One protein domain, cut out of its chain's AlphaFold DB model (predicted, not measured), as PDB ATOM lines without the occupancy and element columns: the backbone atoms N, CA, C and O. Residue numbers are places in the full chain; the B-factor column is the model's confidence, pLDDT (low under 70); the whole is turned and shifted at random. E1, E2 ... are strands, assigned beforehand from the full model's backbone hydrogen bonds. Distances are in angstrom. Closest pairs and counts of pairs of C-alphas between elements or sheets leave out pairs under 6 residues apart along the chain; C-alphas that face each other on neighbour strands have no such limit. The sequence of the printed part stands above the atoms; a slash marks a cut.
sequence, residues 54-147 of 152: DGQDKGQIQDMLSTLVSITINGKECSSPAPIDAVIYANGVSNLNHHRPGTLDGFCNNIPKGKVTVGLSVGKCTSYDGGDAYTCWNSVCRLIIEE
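This is residues 54 to 147 of the 152 residues of an uncharacterized protein of Paramuricea clavata (UniProt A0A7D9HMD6). Little regular structure: a small antiparallel sheet, ordered E2 - E1 - E3, is set among long loops, with strand E4 near E3 but pairing with no named strand. The printed part has 94 residues, no named helix and four named strands, E1 to E4 along the chain, holding 23 residues: all strand. It is only just compact, close to loose, with a radius of gyration of the C-alphas of 14.4 A, spanning 46 by 31 by 22 A.

E1, residues 67 to 73, runs 19.4 A from C-alpha 67 at (-43.428, -14.843, 36.955). E3, residues 118 to 124, measures 19.7 A; E2, residues 85 to 87, 6.9 A. E4, residues 141 to 146, runs 16.7 A to C-alpha 146 at (-22.812, -1.378, 29.142).

E1 and E3 are antiparallel at 152 degrees; N 70 and O 121 are 2.9 A apart. E1 and E2, a hairpin, are antiparallel at 178 degrees; N 86 and O 69 are 2.8 A apart, also within hydrogen-bond range. E4 is apart from E1 and E2.

The printed part has no cut; its three links are long. pLDDT is under 70 for residues 54 to 68, 89 to 90, 92 to 95 and 123 to 137.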
ATOM      1  N   ASP A  54     -46.467  -1.098  35.769       53.25
ATOM      2  CA  ASP A  54     -46.860  -0.641  34.440       53.25
ATOM      3  C   ASP A  54     -48.386  -0.687  34.243       53.25
ATOM      4  O   ASP A  54     -48.887  -0.317  33.176       53.25
ATOM      5  N   GLY A  55     -49.134  -1.102  35.277       49.31
ATOM      6  CA  GLY A  55     -50.585  -1.240  35.274       49.31
ATOM      7  C   GLY A  55     -51.132  -2.267  34.277       49.31
ATOM      8  O   GLY A  55     -52.356  -2.330  34.103       49.31
ATOM      9  N   GLN A  56     -50.268  -3.033  33.600       43.44
ATOM     10  CA  GLN A  56     -50.670  -4.058  32.635       43.44
ATOM     11  C   GLN A  56     -50.914  -5.406  33.314       43.44
ATOM     12  O   GLN A  56     -51.802  -6.145  32.880       43.44
ATOM     13  N   ASP A  57     -50.235  -5.668  34.430       46.28
ATOM     14  CA  ASP A  57     -50.367  -6.900  35.198       46.28
ATOM     15  C   ASP A  57     -51.181  -6.667  36.480       46.28
ATOM     16  O   ASP A  57     -50.971  -5.717  37.228       46.28
ATOM     17  N   LYS A  58     -52.186  -7.517  36.719       43.09
ATOM     18  CA  LYS A  58     -53.067  -7.456  37.896       43.09
ATOM     19  C   LYS A  58     -53.165  -8.847  38.505       43.09
ATOM     20  O   LYS A  58     -53.985  -9.649  38.062       43.09
ATOM     21  N   GLY A  59     -52.345  -9.139  39.510       39.00
ATOM     22  CA  GLY A  59     -52.393 -10.417  40.220       39.00
ATOM     23  C   GLY A  59     -51.396 -10.479  41.370       39.00
ATOM     24  O   GLY A  59     -50.223 -10.205  41.189       39.00
ATOM     25  N   GLN A  60     -51.827 -10.863  42.567       35.56
ATOM     26  CA  GLN A  60     -50.866 -11.147  43.636       35.56
ATOM     27  C   GLN A  60     -49.962 -12.315  43.201       35.56
ATOM     28  O   GLN A  60     -50.453 -13.239  42.554       35.56
ATOM     29  N   ILE A  61     -48.670 -12.304  43.565       40.84
ATOM     30  CA  ILE A  61     -47.802 -13.495  43.472       40.84
ATOM     31  C   ILE A  61     -48.301 -14.503  44.525       40.84
ATOM     32  O   ILE A  61     -47.699 -14.686  45.579       40.84
ATOM     33  N   GLN A  62     -49.477 -15.081  44.296       31.94
ATOM     34  CA  GLN A  62     -50.047 -16.127  45.131       31.94
ATOM     35  C   GLN A  62     -49.575 -17.485  44.623       31.94
ATOM     36  O   GLN A  62     -49.550 -17.730  43.426       31.94
ATOM     37  N   ASP A  63     -49.161 -18.317  45.573       37.00
ATOM     38  CA  ASP A  63     -49.045 -19.772  45.558       37.00
ATOM     39  C   ASP A  63     -48.846 -20.406  44.170       37.00
ATOM     40  O   ASP A  63     -49.785 -20.689  43.433       37.00
ATOM     41  N   MET A  64     -47.572 -20.686  43.871       39.91
ATOM     42  CA  MET A  64     -47.097 -21.382  42.671       39.91
ATOM     43  C   MET A  64     -47.305 -20.613  41.356       39.91
ATOM     44  O   MET A  64     -47.902 -21.134  40.424       39.91
ATOM     45  N   LEU A  65     -46.757 -19.400  41.234       47.03
ATOM     46  CA  LEU A  65     -46.808 -18.639  39.980       47.03
ATOM     47  C   LEU A  65     -45.416 -18.180  39.546       47.03
ATOM     48  O   LEU A  65     -44.835 -17.233  40.079       47.03
ATOM     49  N   SER A  66     -44.870 -18.894  38.565       51.16
ATOM     50  CA  SER A  66     -43.639 -18.546  37.865       51.16
ATOM     51  C   SER A  66     -43.849 -17.257  37.065       51.16
ATOM     52  O   SER A  66     -44.313 -17.283  35.927       51.16
ATOM     53  N   THR A  67     -43.530 -16.117  37.678       57.91
ATOM     54  CA  THR A  67     -43.428 -14.843  36.955       57.91
ATOM     55  C   THR A  67     -42.097 -14.828  36.222       57.91
ATOM     56  O   THR A  67     -41.048 -14.999  36.850       57.91
ATOM     57  N   LEU A  68     -42.153 -14.653  34.904       66.00
ATOM     58  CA  LEU A  68     -40.975 -14.447  34.077       66.00
ATOM     59  C   LEU A  68     -40.687 -12.950  34.037       66.00
ATOM     60  O   LEU A  68     -41.551 -12.165  33.652       66.00
ATOM     61  N   VAL A  69     -39.478 -12.558  34.415       75.31
ATOM     62  CA  VAL A  69     -38.986 -11.195  34.207       75.31
ATOM     63  C   VAL A  69     -37.831 -11.275  33.224       75.31
ATOM     64  O   VAL A  69     -36.891 -12.019  33.479       75.31
ATOM     65  N   SER A  70     -37.880 -10.525  32.125       80.12
ATOM     66  CA  SER A  70     -36.865 -10.579  31.068       80.12
ATOM     67  C   SER A  70     -36.413  -9.196  30.603       80.12
ATOM     68  O   SER A  70     -37.158  -8.214  30.642       80.12
ATOM     69  N   ILE A  71     -35.160  -9.098  30.156       85.25
ATOM     70  CA  ILE A  71     -34.629  -7.901  29.500       85.25
ATOM     71  C   ILE A  71     -34.953  -7.962  28.011       85.25
ATOM     72  O   ILE A  71     -34.643  -8.934  27.317       85.25
ATOM     73  N   THR A  72     -35.525  -6.875  27.502       84.00
ATOM     74  CA  THR A  72     -35.797  -6.701  26.078       84.00
ATOM     75  C   THR A  72     -34.895  -5.636  25.478       84.00
ATOM     76  O   THR A  72     -34.634  -4.598  26.082       84.00
ATOM     77  N   ILE A  73     -34.435  -5.876  24.254       86.25
ATOM     78  CA  ILE A  73     -33.708  -4.914  23.432       86.25
ATOM     79  C   ILE A  73     -34.540  -4.676  22.176       86.25
ATOM     80  O   ILE A  73     -34.882  -5.598  21.439       86.25
ATOM     81  N   ASN A  74     -34.918  -3.420  21.956       84.56
ATOM     82  CA  ASN A  74     -35.857  -2.987  20.924       84.56
ATOM     83  C   ASN A  74     -37.195  -3.750  20.977       84.56
ATOM     84  O   ASN A  74     -37.761  -4.103  19.943       84.56
ATOM     85  N   GLY A  75     -37.685  -4.015  22.194       82.12
ATOM     86  CA  GLY A  75     -38.955  -4.707  22.438       82.12
ATOM     87  C   GLY A  75     -38.926  -6.216  22.177       82.12
ATOM     88  O   GLY A  75     -39.984  -6.833  22.114       82.12
ATOM     89  N   LYS A  76     -37.742  -6.816  22.001       85.31
ATOM     90  CA  LYS A  76     -37.570  -8.266  21.847       85.31
ATOM     91  C   LYS A  76     -36.623  -8.809  22.901       85.31
ATOM     92  O   LYS A  76     -35.640  -8.152  23.230       85.31
ATOM     93  N   GLU A  77     -36.900 -10.003  23.406       87.25
ATOM     94  CA  GLU A  77     -35.963 -10.707  24.280       87.25
ATOM     95  C   GLU A  77     -34.658 -11.008  23.548       87.25
ATOM     96  O   GLU A  77     -34.623 -11.167  22.321       87.25
ATOM     97  N   CYS A  78     -33.573 -11.072  24.313       90.50
ATOM     98  CA  CYS A  78     -32.293 -11.450  23.752       90.50
ATOM     99  C   CYS A  78     -32.340 -12.880  23.195       90.50
ATOM    100  O   CYS A  78     -32.769 -13.805  23.875       90.50
ATOM    101  N   SER A  79     -31.863 -13.077  21.965       90.12
ATOM    102  CA  SER A  79     -31.847 -14.396  21.321       90.12
ATOM    103  C   SER A  79     -30.463 -15.045  21.271       90.12
ATOM    104  O   SER A  79     -30.341 -16.185  20.837       90.12
ATOM    105  N   SER A  80     -29.401 -14.318  21.630       89.31
ATOM    106  CA  SER A  80     -28.023 -14.801  21.539       89.31
ATOM    107  C   SER A  80     -27.153 -14.138  22.608       89.31
ATOM    108  O   SER A  80     -27.033 -12.914  22.582       89.31
ATOM    109  N   PRO A  81     -26.451 -14.901  23.463       92.31
ATOM    110  CA  PRO A  81     -26.402 -16.367  23.509       92.31
ATOM    111  C   PRO A  81     -27.680 -17.017  24.063       92.31
ATOM    112  O   PRO A  81     -27.962 -18.162  23.730       92.31
ATOM    113  N   ALA A  82     -28.448 -16.291  24.872       91.75
ATOM    114  CA  ALA A  82     -29.704 -16.735  25.468       91.75
ATOM    115  C   ALA A  82     -30.522 -15.506  25.918       91.75
ATOM    116  O   ALA A  82     -29.965 -14.402  25.963       91.75
ATOM    117  N   PRO A  83     -31.811 -15.674  26.261       89.06
ATOM    118  CA  PRO A  83     -32.566 -14.666  26.995       89.06
ATOM    119  C   PRO A  83     -31.853 -14.251  28.286       89.06
ATOM    120  O   PRO A  83     -31.147 -15.042  28.908       89.06
ATOM    121  N   ILE A  84     -32.040 -12.990  28.675       89.38
ATOM    122  CA  ILE A  84     -31.602 -12.478  29.975       89.38
ATOM    123  C   ILE A  84     -32.865 -12.378  30.819       89.38
ATOM    124  O   ILE A  84     -33.575 -11.371  30.760       89.38
ATOM    125  N   ASP A  85     -33.186 -13.452  31.526       84.56
ATOM    126  CA  ASP A  85     -34.428 -13.585  32.268       84.56
ATOM    127  C   ASP A  85     -34.230 -14.215  33.651       84.56
ATOM    128  O   ASP A  85     -33.160 -14.703  34.019       84.56
ATOM    129  N   ALA A  86     -35.273 -14.121  34.465       77.75
ATOM    130  CA  ALA A  86     -35.352 -14.762  35.759       77.75
ATOM    131  C   ALA A  86     -36.750 -15.337  35.964       77.75
ATOM    132  O   ALA A  86     -37.761 -14.690  35.678       77.75
ATOM    133  N   VAL A  87     -36.783 -16.544  36.525       75.56
ATOM    134  CA  VAL A  87     -38.005 -17.212  36.970       75.56
ATOM    135  C   VAL A  87     -37.911 -17.418  38.471       75.56
ATOM    136  O   VAL A  87     -36.936 -17.972  38.982       75.56
ATOM    137  N   ILE A  88     -38.943 -16.988  39.188       72.19
ATOM    138  CA  ILE A  88     -39.051 -17.219  40.626       72.19
ATOM    139  C   ILE A  88     -39.970 -18.418  40.849       72.19
ATOM    140  O   ILE A  88     -41.129 -18.410  40.442       72.19
ATOM    141  N   TYR A  89     -39.449 -19.447  41.513       69.00
ATOM    142  CA  TYR A  89     -40.233 -20.581  41.991       69.00
ATOM    143  C   TYR A  89     -40.332 -20.525  43.513       69.00
ATOM    144  O   TYR A  89     -39.318 -20.441  44.208       69.00
ATOM    145  N   ALA A  90     -41.554 -20.600  44.030       68.00
ATOM    146  CA  ALA A  90     -41.808 -20.712  45.454       68.00
ATOM    147  C   ALA A  90     -42.896 -21.761  45.699       68.00
ATOM    148  O   ALA A  90     -43.978 -21.689  45.122       68.00
ATOM    149  N   ASN A  91     -42.587 -22.743  46.545       70.19
ATOM    150  CA  ASN A  91     -43.471 -23.858  46.871       70.19
ATOM    151  C   ASN A  91     -43.682 -23.943  48.383       70.19
ATOM    152  O   ASN A  91     -42.737 -23.746  49.145       70.19
ATOM    153  N   GLY A  92     -44.903 -24.267  48.807       69.38
ATOM    154  CA  GLY A  92     -45.242 -24.480  50.216       69.38
ATOM    155  C   GLY A  92     -45.258 -23.216  51.080       69.38
ATOM    156  O   GLY A  92     -45.247 -23.324  52.303       69.38
ATOM    157  N   VAL A  93     -45.273 -22.027  50.472       66.75
ATOM    158  CA  VAL A  93     -45.353 -20.747  51.186       66.75
ATOM    159  C   VAL A  93     -46.608 -20.018  50.728       66.75
ATOM    160  O   VAL A  93     -46.687 -19.630  49.569       66.75
ATOM    161  N   SER A  94     -47.555 -19.828  51.646       69.19
ATOM    162  CA  SER A  94     -48.780 -19.060  51.408       69.19
ATOM    163  C   SER A  94     -48.547 -17.557  51.580       69.19
ATOM    164  O   SER A  94     -47.863 -17.164  52.529       69.19
ATOM    165  N   ASN A  95     -49.194 -16.718  50.765       68.31
ATOM    166  CA  ASN A  95     -49.194 -15.244  50.890       68.31
ATOM    167  C   ASN A  95     -47.815 -14.577  50.716       68.31
ATOM    168  O   ASN A  95     -47.469 -13.631  51.430       68.31
ATOM    169  N   LEU A  96     -47.006 -15.062  49.772       70.69
ATOM    170  CA  LEU A  96     -45.743 -14.415  49.414       70.69
ATOM    171  C   LEU A  96     -45.975 -13.000  48.872       70.69
ATOM    172  O   LEU A  96     -46.671 -12.802  47.884       70.69
ATOM    173  N   ASN A  97     -45.337 -12.015  49.502       71.06
ATOM    174  CA  ASN A  97     -45.417 -10.616  49.090       71.06
ATOM    175  C   ASN A  97     -44.019  -9.986  49.010       71.06
ATOM    176  O   ASN A  97     -43.617  -9.165  49.837       71.06
ATOM    177  N   HIS A  98     -43.217 -10.463  48.057       73.19
ATOM    178  CA  HIS A  98     -41.833 -10.033  47.886       73.19
ATOM    179  C   HIS A  98     -41.723  -8.889  46.875       73.19
ATOM    180  O   HIS A  98     -41.823  -9.104  45.676       73.19
ATOM    181  N   HIS A  99     -41.388  -7.697  47.367       72.12
ATOM    182  CA  HIS A  99     -41.136  -6.506  46.538       72.12
ATOM    183  C   HIS A  99     -39.649  -6.148  46.419       72.12
ATOM    184  O   HIS A  99     -39.285  -5.028  46.048       72.12
ATOM    185  N   ARG A 100     -38.762  -7.072  46.806       71.62
ATOM    186  CA  ARG A 100     -37.316  -6.832  46.802       71.62
ATOM    187  C   ARG A 100     -36.788  -6.745  45.361       71.62
ATOM    188  O   ARG A 100     -37.202  -7.562  44.537       71.62
ATOM    189  N   PRO A 101     -35.863  -5.816  45.056       70.44
ATOM    190  CA  PRO A 101     -35.134  -5.862  43.795       70.44
ATOM    191  C   PRO A 101     -34.376  -7.184  43.666       70.44
ATOM    192  O   PRO A 101     -33.772  -7.656  44.632       70.44
ATOM    193  N   GLY A 102     -34.394  -7.749  42.463       76.81
ATOM    194  CA  GLY A 102     -33.465  -8.787  42.032       76.81
ATOM    195  C   GLY A 102     -32.400  -8.205  41.105       76.81
ATOM    196  O   GLY A 102     -32.568  -7.105  40.572       76.81
ATOM    197  N   THR A 103     -31.321  -8.955  40.905       81.50
ATOM    198  CA  THR A 103     -30.328  -8.670  39.865       81.50
ATOM    199  C   THR A 103     -30.565  -9.627  38.706       81.50
ATOM    200  O   THR A 103     -30.672 -10.830  38.930       81.50
ATOM    201  N   LEU A 104     -30.663  -9.081  37.495       82.31
ATOM    202  CA  LEU A 104     -30.576  -9.831  36.248       82.31
ATOM    203  C   LEU A 104     -29.340  -9.320  35.515       82.31
ATOM    204  O   LEU A 104     -29.214  -8.115  35.283       82.31
ATOM    205  N   ASP A 105     -28.443 -10.227  35.166       88.75
ATOM    206  CA  ASP A 105     -27.220  -9.940  34.431       88.75
ATOM    207  C   ASP A 105     -27.053 -10.925  33.275       88.75
ATOM    208  O   ASP A 105     -27.519 -12.062  33.315       88.75
ATOM    209  N   GLY A 106     -26.433 -10.456  32.200       89.88
ATOM    210  CA  GLY A 106     -26.236 -11.252  31.001       89.88
ATOM    211  C   GLY A 106     -25.717 -10.416  29.843       89.88
ATOM    212  O   GLY A 106     -25.667  -9.186  29.903       89.88
ATOM    213  N   PHE A 107     -25.338 -11.104  28.771       89.88
ATOM    214  CA  PHE A 107     -24.861 -10.488  27.538       89.88
ATOM    215  C   PHE A 107     -25.903 -10.651  26.441       89.88
ATOM    216  O   PHE A 107     -26.561 -11.687  26.370       89.88
ATOM    217  N   CYS A 108     -26.020  -9.653  25.564       88.88
ATOM    218  CA  CYS A 108     -26.808  -9.787  24.350       88.88
ATOM    219  C   CYS A 108     -26.015  -9.384  23.113       88.88
ATOM    220  O   CYS A 108     -25.553  -8.251  22.990       88.88
ATOM    221  N   ASN A 109     -25.881 -10.333  22.191       88.88
ATOM    222  CA  ASN A 109     -25.085 -10.194  20.981       88.88
ATOM    223  C   ASN A 109     -25.948  -9.767  19.792       88.88
ATOM    224  O   ASN A 109     -27.176  -9.848  19.815       88.88
ATOM    225  N   ASN A 110     -25.277  -9.381  18.702       85.81
ATOM    226  CA  ASN A 110     -25.901  -9.061  17.414       85.81
ATOM    227  C   ASN A 110     -26.896  -7.890  17.480       85.81
ATOM    228  O   ASN A 110     -27.842  -7.819  16.694       85.81
ATOM    229  N   ILE A 111     -26.669  -6.955  18.405       83.69
ATOM    230  CA  ILE A 111     -27.464  -5.736  18.508       83.69
ATOM    231  C   ILE A 111     -27.048  -4.768  17.391       83.69
ATOM    232  O   ILE A 111     -25.862  -4.447  17.275       83.69
ATOM    233  N   PRO A 112     -27.987  -4.306  16.541       79.88
ATOM    234  CA  PRO A 112     -27.668  -3.372  15.472       79.88
ATOM    235  C   PRO A 112     -27.073  -2.076  16.016       79.88
ATOM    236  O   PRO A 112     -27.523  -1.549  17.035       79.88
ATOM    237  N   LYS A 113     -26.103  -1.522  15.286       79.38
ATOM    238  CA  LYS A 113     -25.558  -0.195  15.586       79.38
ATOM    239  C   LYS A 113     -26.667   0.857  15.539       79.38
ATOM    240  O   LYS A 113     -27.515   0.830  14.646       79.38
ATOM    241  N   GLY A 114     -26.598   1.828  16.445       80.25
ATOM    242  CA  GLY A 114     -27.515   2.962  16.498       80.25
ATOM    243  C   GLY A 114     -28.260   3.049  17.826       80.25
ATOM    244  O   GLY A 114     -27.800   2.556  18.852       80.25
ATOM    245  N   LYS A 115     -29.410   3.729  17.815       79.38
ATOM    246  CA  LYS A 115     -30.233   3.893  19.015       79.38
ATOM    247  C   LYS A 115     -30.902   2.565  19.370       79.38
ATOM    248  O   LYS A 115     -31.624   2.003  18.550       79.38
ATOM    249  N   VAL A 116     -30.704   2.125  20.607       81.06
ATOM    250  CA  VAL A 116     -31.338   0.932  21.175       81.06
ATOM    251  C   VAL A 116     -32.260   1.327  22.322       81.06
ATOM    252  O   VAL A 116     -31.949   2.234  23.098       81.06
ATOM    253  N   THR A 117     -33.396   0.650  22.433       80.31
ATOM    254  CA  THR A 117     -34.297   0.757  23.584       80.31
ATOM    255  C   THR A 117     -34.141  -0.501  24.417       80.31
ATOM    256  O   THR A 117     -34.428  -1.586  23.926       80.31
ATOM    257  N   VAL A 118     -33.704  -0.366  25.666       81.75
ATOM    258  CA  VAL A 118     -33.641  -1.488  26.607       81.75
ATOM    259  C   VAL A 118     -34.810  -1.369  27.573       81.75
ATOM    260  O   VAL A 118     -35.043  -0.294  28.126       81.75
ATOM    261  N   GLY A 119     -35.552  -2.455  27.742       77.56
ATOM    262  CA  GLY A 119     -36.728  -2.524  28.595       77.56
ATOM    263  C   GLY A 119     -36.686  -3.727  29.524       77.56
ATOM    264  O   GLY A 119     -35.951  -4.685  29.296       77.56
ATOM    265  N   LEU A 120     -37.513  -3.666  30.559       75.88
ATOM    266  CA  LEU A 120     -37.844  -4.790  31.421       75.88
ATOM    267  C   LEU A 120     -39.245  -5.261  31.025       75.88
ATOM    268  O   LEU A 120     -40.156  -4.438  30.945       75.88
ATOM    269  N   SER A 121     -39.393  -6.545  30.730       75.19
ATOM    270  CA  SER A 121     -40.662  -7.177  30.385       75.19
ATOM    271  C   SER A 121     -41.054  -8.156  31.477       75.19
ATOM    272  O   SER A 121     -40.203  -8.824  32.065       75.19
ATOM    273  N   VAL A 122     -42.352  -8.242  31.727       70.19
ATOM    274  CA  VAL A 122     -42.953  -9.176  32.671       70.19
ATOM    275  C   VAL A 122     -43.868 -10.077  31.861       70.19
ATOM    276  O   VAL A 122     -44.589  -9.622  30.974       70.19
ATOM    277  N   GLY A 123     -43.759 -11.377  32.088       65.00
ATOM    278  CA  GLY A 123     -44.452 -12.383  31.309       65.00
ATOM    279  C   GLY A 123     -44.945 -13.536  32.167       65.00
ATOM    280  O   GLY A 123     -44.548 -13.729  33.318       65.00
ATOM    281  N   LYS A 124     -45.819 -14.339  31.562       59.31
ATOM    282  CA  LYS A 124     -46.306 -15.590  32.142       59.31
ATOM    283  C   LYS A 124     -45.403 -16.734  31.701       59.31
ATOM    284  O   LYS A 124     -45.121 -16.859  30.510       59.31
ATOM    285  N   CYS A 125     -45.004 -17.608  32.622       58.28
ATOM    286  CA  CYS A 125     -44.475 -18.910  32.228       58.28
ATOM    287  C   CYS A 125     -45.610 -19.810  31.715       58.28
ATOM    288  O   CYS A 125     -46.728 -19.786  32.230       58.28
ATOM    289  N   THR A 126     -45.324 -20.650  30.718       54.31
ATOM    290  CA  THR A 126     -46.291 -21.622  30.190       54.31
ATOM    291  C   THR A 126     -46.807 -22.523  31.316       54.31
ATOM    292  O   THR A 126     -46.017 -23.223  31.948       54.31
ATOM    293  N   SER A 127     -48.130 -22.559  31.509       57.47
ATOM    294  CA  SER A 127     -48.860 -23.302  32.564       57.47
ATOM    295  C   SER A 127     -49.020 -22.601  33.920       57.47
ATOM    296  O   SER A 127     -49.560 -23.218  34.835       57.47
ATOM    297  N   TYR A 128     -48.616 -21.334  34.049       57.88
ATOM    298  CA  TYR A 128     -48.800 -20.548  35.273       57.88
ATOM    299  C   TYR A 128     -49.481 -19.208  34.966       57.88
ATOM    300  O   TYR A 128     -49.257 -18.606  33.911       57.88
ATOM    301  N   ASP A 129     -50.321 -18.729  35.883       52.56
ATOM    302  CA  ASP A 129     -50.804 -17.349  35.841       52.56
ATOM    303  C   ASP A 129     -49.639 -16.353  36.021       52.56
ATOM    304  O   ASP A 129     -48.584 -16.662  36.579       52.56
ATOM    305  N   GLY A 130     -49.804 -15.148  35.482       52.22
ATOM    306  CA  GLY A 130     -48.807 -14.087  35.637       52.22
ATOM    307  C   GLY A 130     -48.884 -13.480  37.030       52.22
ATOM    308  O   GLY A 130     -49.987 -13.282  37.541       52.22
ATOM    309  N   GLY A 131     -47.734 -13.172  37.625       55.38
ATOM    310  CA  GLY A 131     -47.670 -12.336  38.820       55.38
ATOM    311  C   GLY A 131     -47.576 -10.854  38.465       55.38
ATOM    312  O   GLY A 131     -47.116 -10.489  37.386       55.38
ATOM    313  N   ASP A 132     -48.003 -10.003  39.390       57.84
ATOM    314  CA  ASP A 132     -47.755  -8.564  39.365       57.84
ATOM    315  C   ASP A 132     -46.280  -8.298  39.691       57.84
ATOM    316  O   ASP A 132     -45.757  -8.726  40.728       57.84
ATOM    317  N   ALA A 133     -45.591  -7.592  38.797       59.09
ATOM    318  CA  ALA A 133     -44.195  -7.218  38.964       59.09
ATOM    319  C   ALA A 133     -44.016  -5.988  39.857       59.09
ATOM    320  O   ALA A 133     -43.245  -5.084  39.535       59.09
ATOM    321  N   TYR A 134     -44.652  -5.993  41.024       65.06
ATOM    322  CA  TYR A 134     -44.529  -4.936  42.016       65.06
ATOM    323  C   TYR A 134     -43.177  -5.024  42.741       65.06
ATOM    324  O   TYR A 134     -43.071  -5.491  43.877       65.06
ATOM    325  N   THR A 135     -42.097  -4.618  42.072       66.19
ATOM    326  CA  THR A 135     -40.736  -4.605  42.631       66.19
ATOM    327  C   THR A 135     -40.261  -3.188  42.951       66.19
ATOM    328  O   THR A 135     -40.753  -2.188  42.424       66.19
ATOM    329  N   CYS A 136     -39.277  -3.095  43.847       69.88
ATOM    330  CA  CYS A 136     -38.723  -1.836  44.342       69.88
ATOM    331  C   CYS A 136     -39.729  -0.936  45.068       69.88
ATOM    332  O   CYS A 136     -39.602   0.291  45.034       69.88
ATOM    333  N   TRP A 137     -40.679  -1.542  45.782       68.44
ATOM    334  CA  TRP A 137     -41.592  -0.818  46.662       68.44
ATOM    335  C   TRP A 137     -40.824  -0.083  47.768       68.44
ATOM    336  O   TRP A 137     -39.992  -0.679  48.457       68.44
ATOM    337  N   ASN A 138     -41.074   1.223  47.918       72.56
ATOM    338  CA  ASN A 138     -40.328   2.119  48.819       72.56
ATOM    339  C   ASN A 138     -38.796   2.087  48.623       72.56
ATOM    340  O   ASN A 138     -38.036   2.454  49.519       72.56
ATOM    341  N   SER A 139     -38.333   1.678  47.441       72.25
ATOM    342  CA  SER A 139     -36.917   1.566  47.098       72.25
ATOM    343  C   SER A 139     -36.641   2.144  45.703       72.25
ATOM    344  O   SER A 139     -37.503   2.765  45.081       72.25
ATOM    345  N   VAL A 140     -35.403   2.005  45.225       72.44
ATOM    346  CA  VAL A 140     -34.966   2.430  43.888       72.44
ATOM    347  C   VAL A 140     -34.363   1.237  43.161       72.44
ATOM    348  O   VAL A 140     -33.331   0.709  43.577       72.44
ATOM    349  N   CYS A 141     -34.975   0.873  42.040       74.69
ATOM    350  CA  CYS A 141     -34.429  -0.065  41.074       74.69
ATOM    351  C   CYS A 141     -33.487   0.653  40.106       74.69
ATOM    352  O   CYS A 141     -33.607   1.859  39.854       74.69
ATOM    353  N   ARG A 142     -32.535  -0.103  39.558       79.62
ATOM    354  CA  ARG A 142     -31.557   0.390  38.590       79.62
ATOM    355  C   ARG A 142     -31.451  -0.602  37.444       79.62
ATOM    356  O   ARG A 142     -31.328  -1.794  37.686       79.62
ATOM    357  N   LEU A 143     -31.452  -0.083  36.225       79.88
ATOM    358  CA  LEU A 143     -31.037  -0.794  35.026       79.88
ATOM    359  C   LEU A 143     -29.713  -0.178  34.581       79.88
ATOM    360  O   LEU A 143     -29.663   1.014  34.271       79.88
ATOM    361  N   ILE A 144     -28.647  -0.971  34.611       84.38
ATOM    362  CA  ILE A 144     -27.304  -0.561  34.195       84.38
ATOM    363  C   ILE A 144     -26.978  -1.331  32.922       84.38
ATOM    364  O   ILE A 144     -27.119  -2.548  32.884       84.38
ATOM    365  N   ILE A 145     -26.594  -0.608  31.877       86.06
ATOM    366  CA  ILE A 145     -26.333  -1.152  30.546       86.06
ATOM    367  C   ILE A 145     -24.944  -0.703  30.136       86.06
ATOM    368  O   ILE A 145     -24.642   0.490  30.190       86.06
ATOM    369  N   GLU A 146     -24.130  -1.648  29.693       85.56
ATOM    370  CA  GLU A 146     -22.812  -1.378  29.142       85.56
ATOM    371  C   GLU A 146     -22.745  -1.863  27.695       85.56
ATOM    372  O   GLU A 146     -23.126  -2.993  27.389       85.56
ATOM    373  N   GLU A 147     -22.274  -1.000  26.798       83.44
ATOM    374  CA  GLU A 147     -21.908  -1.414  25.447       83.44
ATOM    375  C   GLU A 147     -20.506  -2.025  25.487       83.44
ATOM    376  O   GLU A 147     -19.509  -1.324  25.667       83.44
TER     377      GLU A 147